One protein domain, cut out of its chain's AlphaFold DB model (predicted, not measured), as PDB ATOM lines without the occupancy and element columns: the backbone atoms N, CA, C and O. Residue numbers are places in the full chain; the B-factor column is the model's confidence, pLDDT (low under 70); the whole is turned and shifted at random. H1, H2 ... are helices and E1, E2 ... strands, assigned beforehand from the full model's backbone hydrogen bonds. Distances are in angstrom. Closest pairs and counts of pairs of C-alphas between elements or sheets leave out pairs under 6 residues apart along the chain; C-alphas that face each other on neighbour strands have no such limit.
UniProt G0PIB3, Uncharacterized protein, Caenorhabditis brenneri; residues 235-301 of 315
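AT A GLANCE: This is residues 235 to 301 of the 315 residues of an uncharacterized protein of Caenorhabditis brenneri (UniProt G0PIB3). A narrow, twisted ribbon of three strands has one helix, H1, set off from it, and residues 253 to 266 fold back from the helix's far end to the ribbon. Long E2 pairs with E1 over residues 283 to 286 and with E3 over 287 to 290. The printed part has 67 residues, with one named helix and three named strands in the order H1, E1, E2, E3 that hold 34 of them, mixed in class; the antiparallel sheet E1 - E2 - E3 is a meander, each strand the antiparallel neighbour of the one before. The whole is flat, 42 by 41 by 16 A, and only just loose, close to extended, with a radius of gyration of the C-alphas of 16.3 A.

IN THESE COORDINATES: E2, residues 283 to 290, is 21.2 A long from C-alpha 283 at (14.805, 27.276, -31.207). E1 is residues 267 to 270, E3 297 to 300. H1, residues 235 to 252, spans 25.7 A from C-alpha 235 at (10.526, 43.517, -14.592).

HOW THE PARTS SIT: Hairpin E1 and E2 has N 268 and O 285 within hydrogen-bond range, 2.9 A; hairpin E2 and E3 has N 288 and O 299, 2.9 A. H1 is not on the sheet; its O i to N i+4 pairs are all within range.

THE WHOLE: The printed part has no cut. Links H1 to E1 and E1 to E2 are long. Residues 288 to 301 have pLDDT under 70.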
ATOM      1  N   PRO A 235       9.562  42.591 -15.192       80.88
ATOM      2  CA  PRO A 235      10.526  43.517 -14.592       80.88
ATOM      3  C   PRO A 235      11.156  43.013 -13.283       80.88
ATOM      4  O   PRO A 235      12.312  43.311 -13.004       80.88
ATOM      5  N   GLU A 236      10.414  42.260 -12.465       82.69
ATOM      6  CA  GLU A 236      10.944  41.645 -11.239       82.69
ATOM      7  C   GLU A 236      11.927  40.529 -11.556       82.69
ATOM      8  O   GLU A 236      13.018  40.509 -10.997       82.69
ATOM      9  N   LEU A 237      11.558  39.638 -12.479       81.31
ATOM     10  CA  LEU A 237      12.422  38.553 -12.931       81.31
ATOM     11  C   LEU A 237      13.730  39.104 -13.508       81.31
ATOM     12  O   LEU A 237      14.811  38.642 -13.158       81.31
ATOM     13  N   GLU A 238      13.632  40.119 -14.364       85.94
ATOM     14  CA  GLU A 238      14.783  40.800 -14.950       85.94
ATOM     15  C   GLU A 238      15.683  41.421 -13.880       85.94
ATOM     16  O   GLU A 238      16.899  41.261 -13.935       85.94
ATOM     17  N   ARG A 239      15.097  42.062 -12.863       86.62
ATOM     18  CA  ARG A 239      15.861  42.632 -11.752       86.62
ATOM     19  C   ARG A 239      16.558  41.561 -10.912       86.62
ATOM     20  O   ARG A 239      17.697  41.777 -10.511       86.62
ATOM     21  N   GLN A 240      15.897  40.433 -10.651       85.62
ATOM     22  CA  GLN A 240      16.492  39.305  -9.926       85.62
ATOM     23  C   GLN A 240      17.691  38.740 -10.691       85.62
ATOM     24  O   GLN A 240      18.772  38.621 -10.122       85.62
ATOM     25  N   ILE A 241      17.537  38.501 -11.998       87.75
ATOM     26  CA  ILE A 241      18.622  38.013 -12.860       87.75
ATOM     27  C   ILE A 241      19.786  39.012 -12.906       87.75
ATOM     28  O   ILE A 241      20.935  38.613 -12.725       87.75
ATOM     29  N   SER A 242      19.512  40.305 -13.113       90.19
ATOM     30  CA  SER A 242      20.556  41.337 -13.109       90.19
ATOM     31  C   SER A 242      21.297  41.385 -11.775       90.19
ATOM     32  O   SER A 242      22.524  41.393 -11.768       90.19
ATOM     33  N   SER A 243      20.575  41.341 -10.651       89.12
ATOM     34  CA  SER A 243      21.180  41.369  -9.317       89.12
ATOM     35  C   SER A 243      22.061  40.146  -9.045       89.12
ATOM     36  O   SER A 243      23.126  40.285  -8.442       89.12
ATOM     37  N   ASP A 244      21.654  38.960  -9.507       88.88
ATOM     38  CA  ASP A 244      22.463  37.746  -9.395       88.88
ATOM     39  C   ASP A 244      23.750  37.850 -10.228       88.88
ATOM     40  O   ASP A 244      24.830  37.546  -9.723       88.88
ATOM     41  N   ILE A 245      23.665  38.346 -11.468       89.25
ATOM     42  CA  ILE A 245      24.834  38.559 -12.338       89.25
ATOM     43  C   ILE A 245      25.794  39.591 -11.736       89.25
ATOM     44  O   ILE A 245      27.004  39.366 -11.710       89.25
ATOM     45  N   GLU A 246      25.272  40.715 -11.244       91.06
ATOM     46  CA  GLU A 246      26.070  41.767 -10.605       91.06
ATOM     47  C   GLU A 246      26.788  41.242  -9.359       91.06
ATOM     48  O   GLU A 246      27.967  41.536  -9.162       91.06
ATOM     49  N   ARG A 247      26.111  40.415  -8.549       86.81
ATOM     50  CA  ARG A 247      26.705  39.762  -7.376       86.81
ATOM     51  C   ARG A 247      27.844  38.821  -7.768       86.81
ATOM     52  O   ARG A 247      28.922  38.914  -7.190       86.81
ATOM     53  N   GLU A 248      27.625  37.941  -8.743       86.94
ATOM     54  CA  GLU A 248      28.653  37.007  -9.227       86.94
ATOM     55  C   GLU A 248      29.866  37.739  -9.816       86.94
ATOM     56  O   GLU A 248      31.017  37.359  -9.587       86.94
ATOM     57  N   TRP A 249      29.629  38.825 -10.553       86.00
ATOM     58  CA  TRP A 249      30.708  39.629 -11.112       86.00
ATOM     59  C   TRP A 249      31.479  40.379 -10.016       86.00
ATOM     60  O   TRP A 249      32.708  40.332 -10.005       86.00
ATOM     61  N   ALA A 250      30.794  40.973  -9.035       87.38
ATOM     62  CA  ALA A 250      31.451  41.586  -7.883       87.38
ATOM     63  C   ALA A 250      32.331  40.576  -7.120       87.38
ATOM     64  O   ALA A 250      33.457  40.907  -6.761       87.38
ATOM     65  N   LEU A 251      31.868  39.332  -6.931       85.81
ATOM     66  CA  LEU A 251      32.657  38.264  -6.299       85.81
ATOM     67  C   LEU A 251      33.925  37.916  -7.092       85.81
ATOM     68  O   LEU A 251      34.982  37.714  -6.494       85.81
ATOM     69  N   LYS A 252      33.845  37.874  -8.427       84.50
ATOM     70  CA  LYS A 252      35.012  37.637  -9.296       84.50
ATOM     71  C   LYS A 252      36.069  38.736  -9.207       84.50
ATOM     72  O   LYS A 252      37.253  38.424  -9.251       84.50
ATOM     73  N   GLU A 253      35.646  39.990  -9.079       84.62
ATOM     74  CA  GLU A 253      36.531  41.165  -9.024       84.62
ATOM     75  C   GLU A 253      36.957  41.525  -7.587       84.62
ATOM     76  O   GLU A 253      37.425  42.630  -7.329       84.62
ATOM     77  N   GLY A 254      36.770  40.617  -6.620       79.88
ATOM     78  CA  GLY A 254      37.192  40.834  -5.232       79.88
ATOM     79  C   GLY A 254      36.326  41.818  -4.434       79.88
ATOM     80  O   GLY A 254      36.710  42.203  -3.336       79.88
ATOM     81  N   GLY A 255      35.151  42.199  -4.942       75.62
ATOM     82  CA  GLY A 255      34.144  42.998  -4.232       75.62
ATOM     83  C   GLY A 255      34.303  44.521  -4.321       75.62
ATOM     84  O   GLY A 255      33.406  45.237  -3.874       75.62
ATOM     85  N   ASP A 256      35.386  45.024  -4.919       76.25
ATOM     86  CA  ASP A 256      35.672  46.468  -4.998       76.25
ATOM     87  C   ASP A 256      34.882  47.189  -6.104       76.25
ATOM     88  O   ASP A 256      34.639  48.398  -6.036       76.25
ATOM     89  N   VAL A 257      34.443  46.454  -7.127       76.31
ATOM     90  CA  VAL A 257      33.660  46.988  -8.246       76.31
ATOM     91  C   VAL A 257      32.179  46.702  -8.012       76.31
ATOM     92  O   VAL A 257      31.795  45.577  -7.697       76.31
ATOM     93  N   LYS A 258      31.330  47.717  -8.214       79.31
ATOM     94  CA  LYS A 258      29.870  47.557  -8.315       79.31
ATOM     95  C   LYS A 258      29.471  47.517  -9.789       79.31
ATOM     96  O   LYS A 258      29.181  48.573 -10.355       79.31
ATOM     97  N   PRO A 259      29.515  46.344 -10.438       82.94
ATOM     98  CA  PRO A 259      29.074  46.227 -11.816       82.94
ATOM     99  C   PRO A 259      27.583  46.554 -11.923       82.94
ATOM    100  O   PRO A 259      26.821  46.368 -10.976       82.94
ATOM    101  N   THR A 260      27.170  47.046 -13.088       88.25
ATOM    102  CA  THR A 260      25.759  47.258 -13.423       88.25
ATOM    103  C   THR A 260      25.436  46.442 -14.662       88.25
ATOM    104  O   THR A 260      26.013  46.667 -15.729       88.25
ATOM    105  N   ALA A 261      24.533  45.479 -14.524       87.75
ATOM    106  CA  ALA A 261      24.076  44.651 -15.622       87.75
ATOM    107  C   ALA A 261      23.015  45.404 -16.432       87.75
ATOM    108  O   ALA A 261      22.030  45.915 -15.899       87.75
ATOM    109  N   VAL A 262      23.198  45.445 -17.752       87.62
ATOM    110  CA  VAL A 262      22.236  46.033 -18.688       87.62
ATOM    111  C   VAL A 262      21.660  44.927 -19.559       87.62
ATOM    112  O   VAL A 262      22.386  44.082 -20.081       87.62
ATOM    113  N   ILE A 263      20.340  44.936 -19.727       84.69
ATOM    114  CA  ILE A 263      19.638  43.973 -20.575       84.69
ATOM    115  C   ILE A 263      19.855  44.367 -22.036       84.69
ATOM    116  O   ILE A 263      19.328  45.382 -22.491       84.69
ATOM    117  N   MET A 264      20.618  43.552 -22.761       85.56
ATOM    118  CA  MET A 264      20.935  43.777 -24.175       85.56
ATOM    119  C   MET A 264      19.881  43.174 -25.107       85.56
ATOM    120  O   MET A 264      19.479  43.798 -26.087       85.56
ATOM    121  N   ASP A 265      19.411  41.969 -24.795       82.19
ATOM    122  CA  ASP A 265      18.427  41.231 -25.574       82.19
ATOM    123  C   ASP A 265      17.504  40.402 -24.670       82.19
ATOM    124  O   ASP A 265      17.848  39.996 -23.563       82.19
ATOM    125  N   ARG A 266      16.279  40.169 -25.150       81.50
ATOM    126  CA  ARG A 266      15.328  39.243 -24.527       81.50
ATOM    127  C   ARG A 266      15.125  38.098 -25.492       81.50
ATOM    128  O   ARG A 266      14.552  38.282 -26.561       81.50
ATOM    129  N   LYS A 267      15.611  36.921 -25.121       84.38
ATOM    130  CA  LYS A 267      15.535  35.720 -25.947       84.38
ATOM    131  C   LYS A 267      14.843  34.618 -25.180       84.38
ATOM    132  O   LYS A 267      15.156  34.361 -24.023       84.38
ATOM    133  N   LEU A 268      13.924  33.942 -25.849       82.12
ATOM    134  CA  LEU A 268      13.330  32.714 -25.357       82.12
ATOM    135  C   LEU A 268      13.877  31.555 -26.184       82.12
ATOM    136  O   LEU A 268      13.740  31.537 -27.406       82.12
ATOM    137  N   ARG A 269      14.507  30.597 -25.504       85.50
ATOM    138  CA  ARG A 269      14.986  29.352 -26.106       85.50
ATOM    139  C   ARG A 269      14.016  28.233 -25.746       85.50
ATOM    140  O   ARG A 269      13.798  27.969 -24.568       85.50
ATOM    141  N   VAL A 270      13.432  27.596 -26.755       83.50
ATOM    142  CA  VAL A 270      12.466  26.503 -26.604       83.50
ATOM    143  C   VAL A 270      13.040  25.259 -27.260       83.50
ATOM    144  O   VAL A 270      13.373  25.278 -28.441       83.50
ATOM    145  N   GLY A 271      13.158  24.171 -26.507       87.44
ATOM    146  CA  GLY A 271      13.660  22.898 -27.011       87.44
ATOM    147  C   GLY A 271      12.904  21.729 -26.404       87.44
ATOM    148  O   GLY A 271      12.446  21.804 -25.266       87.44
ATOM    149  N   VAL A 272      12.792  20.647 -27.169       85.81
ATOM    150  CA  VAL A 272      12.277  19.366 -26.678       85.81
ATOM    151  C   VAL A 272      13.471  18.527 -26.247       85.81
ATOM    152  O   VAL A 272      14.400  18.331 -27.032       85.81
ATOM    153  N   HIS A 273      13.462  18.038 -25.010       87.50
ATOM    154  CA  HIS A 273      14.509  17.166 -24.489       87.50
ATOM    155  C   HIS A 273      13.944  15.814 -24.079       87.50
ATOM    156  O   HIS A 273      12.818  15.713 -23.593       87.50
ATOM    157  N   ASN A 274      14.761  14.774 -24.226       84.81
ATOM    158  CA  ASN A 274      14.418  13.448 -23.729       84.81
ATOM    159  C   ASN A 274      14.801  13.268 -22.251       84.81
ATOM    160  O   ASN A 274      14.483  12.246 -21.678       84.81
ATOM    161  N   GLY A 275      15.453  14.245 -21.613       86.19
ATOM    162  CA  GLY A 275      15.944  14.113 -20.235       86.19
ATOM    163  C   GLY A 275      17.436  13.787 -20.146       86.19
ATOM    164  O   GLY A 275      17.979  13.824 -19.052       86.19
ATOM    165  N   TYR A 276      18.105  13.564 -21.279       87.38
ATOM    166  CA  TYR A 276      19.569  13.518 -21.395       87.38
ATOM    167  C   TYR A 276      20.096  14.607 -22.326       87.38
ATOM    168  O   TYR A 276      21.100  15.254 -22.046       87.38
ATOM    169  N   THR A 277      19.415  14.816 -23.449       86.69
ATOM    170  CA  THR A 277      19.787  15.805 -24.459       86.69
ATOM    171  C   THR A 277      18.547  16.401 -25.111       86.69
ATOM    172  O   THR A 277      17.430  15.891 -24.966       86.69
ATOM    173  N   TYR A 278      18.745  17.495 -25.836       87.19
ATOM    174  CA  TYR A 278      17.738  17.995 -26.752       87.19
ATOM    175  C   TYR A 278      17.607  17.041 -27.938       87.19
ATOM    176  O   TYR A 278      18.599  16.654 -28.549       87.19
ATOM    177  N   VAL A 279      16.372  16.659 -28.255       84.75
ATOM    178  CA  VAL A 279      16.064  15.769 -29.386       84.75
ATOM    179  C   VAL A 279      16.294  16.493 -30.716       84.75
ATOM    180  O   VAL A 279      16.655  15.882 -31.716       84.75
ATOM    181  N   THR A 280      16.116  17.812 -30.712       84.75
ATOM    182  CA  THR A 280      16.387  18.720 -31.830       84.75
ATOM    183  C   THR A 280      17.034  19.989 -31.298       84.75
ATOM    184  O   THR A 280      16.759  20.372 -30.160       84.75
ATOM    185  N   GLU A 281      17.818  20.687 -32.123       86.44
ATOM    186  CA  GLU A 281      18.405  21.975 -31.731       86.44
ATOM    187  C   GLU A 281      17.314  22.924 -31.198       86.44
ATOM    188  O   GLU A 281      16.320  23.167 -31.897       86.44
ATOM    189  N   PRO A 282      17.449  23.447 -29.966       89.62
ATOM    190  CA  PRO A 282      16.452  24.349 -29.421       89.62
ATOM    191  C   PRO A 282      16.342  25.631 -30.242       89.62
ATOM    192  O   PRO A 282      17.332  26.256 -30.624       89.62
ATOM    193  N   ILE A 283      15.114  26.079 -30.443       85.81
ATOM    194  CA  ILE A 283      14.805  27.276 -31.207       85.81
ATOM    195  C   ILE A 283      14.928  28.485 -30.289       85.81
ATOM    196  O   ILE A 283      14.233  28.582 -29.281       85.81
ATOM    197  N   THR A 284      15.753  29.448 -30.682       85.94
ATOM    198  CA  THR A 284      15.793  30.766 -30.042       85.94
ATOM    199  C   THR A 284      14.894  31.741 -30.800       85.94
ATOM    200  O   THR A 284      14.909  31.791 -32.038       85.94
ATOM    201  N   VAL A 285      14.094  32.504 -30.063       82.62
ATOM    202  CA  VAL A 285      13.245  33.581 -30.574       82.62
ATOM    203  C   VAL A 285      13.506  34.866 -29.804       82.62
ATOM    204  O   VAL A 285      13.525  34.866 -28.573       82.62
ATOM    205  N   ASP A 286      13.681  35.958 -30.545       79.75
ATOM    206  CA  ASP A 286      13.782  37.293 -29.968       79.75
ATOM    207  C   ASP A 286      12.399  37.749 -29.503       79.75
ATOM    208  O   ASP A 286      11.392  37.573 -30.202       79.75
ATOM    209  N   LEU A 287      12.359  38.302 -28.297       74.75
ATOM    210  CA  LEU A 287      11.164  38.800 -27.649       74.75
ATOM    211  C   LEU A 287      11.150  40.325 -27.706       74.75
ATOM    212  O   LEU A 287      12.044  40.988 -27.183       74.75
ATOM    213  N   GLU A 288      10.096  40.887 -28.288       66.12
ATOM    214  CA  GLU A 288       9.859  42.328 -28.270       66.12
ATOM    215  C   GLU A 288       8.870  42.692 -27.166       66.12
ATOM    216  O   GLU A 288       7.820  42.060 -27.025       66.12
ATOM    217  N   VAL A 289       9.188  43.740 -26.403       60.72
ATOM    218  CA  VAL A 289       8.267  44.340 -25.432       60.72
ATOM    219  C   VAL A 289       7.206  45.117 -26.202       60.72
ATOM    220  O   VAL A 289       7.489  46.177 -26.758       60.72
ATOM    221  N   MET A 290       5.972  44.613 -26.236       54.56
ATOM    222  CA  MET A 290       4.844  45.399 -26.730       54.56
ATOM    223  C   MET A 290       4.238  46.203 -25.579       54.56
ATOM    224  O   MET A 290       3.656  45.652 -24.641       54.56
ATOM    225  N   ASN A 291       4.361  47.529 -25.670       49.66
ATOM    226  CA  ASN A 291       3.703  48.470 -24.768       49.66
ATOM    227  C   ASN A 291       2.207  48.557 -25.096       49.66
ATOM    228  O   ASN A 291       1.760  49.481 -25.767       49.66
ATOM    229  N   MET A 292       1.414  47.611 -24.599       49.69
ATOM    230  CA  MET A 292      -0.035  47.791 -24.474       49.69
ATOM    231  C   MET A 292      -0.304  48.332 -23.070       49.69
ATOM    232  O   MET A 292      -0.662  47.579 -22.177       49.69
ATOM    233  N   SER A 293       0.037  49.608 -22.856       45.69
ATOM    234  CA  SER A 293      -0.339  50.445 -21.699       45.69
ATOM    235  C   SER A 293      -0.739  49.682 -20.412       45.69
ATOM    236  O   SER A 293      -1.911  49.371 -20.223       45.69
ATOM    237  N   ALA A 294       0.245  49.448 -19.525       47.28
ATOM    238  CA  ALA A 294       0.140  48.901 -18.152       47.28
ATOM    239  C   ALA A 294       0.214  47.367 -17.922       47.28
ATOM    240  O   ALA A 294      -0.169  46.895 -16.853       47.28
ATOM    241  N   GLY A 295       0.787  46.579 -18.841       48.06
ATOM    242  CA  GLY A 295       1.038  45.145 -18.599       48.06
ATOM    243  C   GLY A 295       1.809  44.463 -19.728       48.06
ATOM    244  O   GLY A 295       1.246  43.657 -20.465       48.06
ATOM    245  N   GLY A 296       3.081  44.838 -19.903       45.62
ATOM    246  CA  GLY A 296       3.907  44.465 -21.057       45.62
ATOM    247  C   GLY A 296       3.869  42.970 -21.392       45.62
ATOM    248  O   GLY A 296       4.203  42.126 -20.564       45.62
ATOM    249  N   THR A 297       3.475  42.656 -22.626       52.16
ATOM    250  CA  THR A 297       3.483  41.293 -23.174       52.16
ATOM    251  C   THR A 297       4.645  41.168 -24.156       52.16
ATOM    252  O   THR A 297       4.852  42.047 -24.995       52.16
ATOM    253  N   LEU A 298       5.414  40.084 -24.048       54.97
ATOM    254  CA  LEU A 298       6.511  39.772 -24.961       54.97
ATOM    255  C   LEU A 298       5.974  38.986 -26.167       54.97
ATOM    256  O   LEU A 298       5.280  37.985 -25.985       54.97
ATOM    257  N   ARG A 299       6.282  39.417 -27.396       56.72
ATOM    258  CA  ARG A 299       5.920  38.692 -28.633       56.72
ATOM    259  C   ARG A 299       7.161  38.293 -29.424       56.72
ATOM    260  O   ARG A 299       8.131  39.040 -29.482       56.72
ATOM    261  N   SER A 300       7.099  37.122 -30.055       50.44
ATOM    262  CA  SER A 300       8.130  36.634 -30.974       50.44
ATOM    263  C   SER A 300       7.932  37.197 -32.385       50.44
ATOM    264  O   SER A 300       6.801  37.251 -32.874       50.44
ATOM    265  N   ARG A 301       9.025  37.540 -33.077       48.94
ATOM    266  CA  ARG A 301       9.040  37.684 -34.543       48.94
ATOM    267  C   ARG A 301       9.685  36.457 -35.188       48.94
ATOM    268  O   ARG A 301      10.904  36.390 -35.285       48.94
TER     269      ARG A 301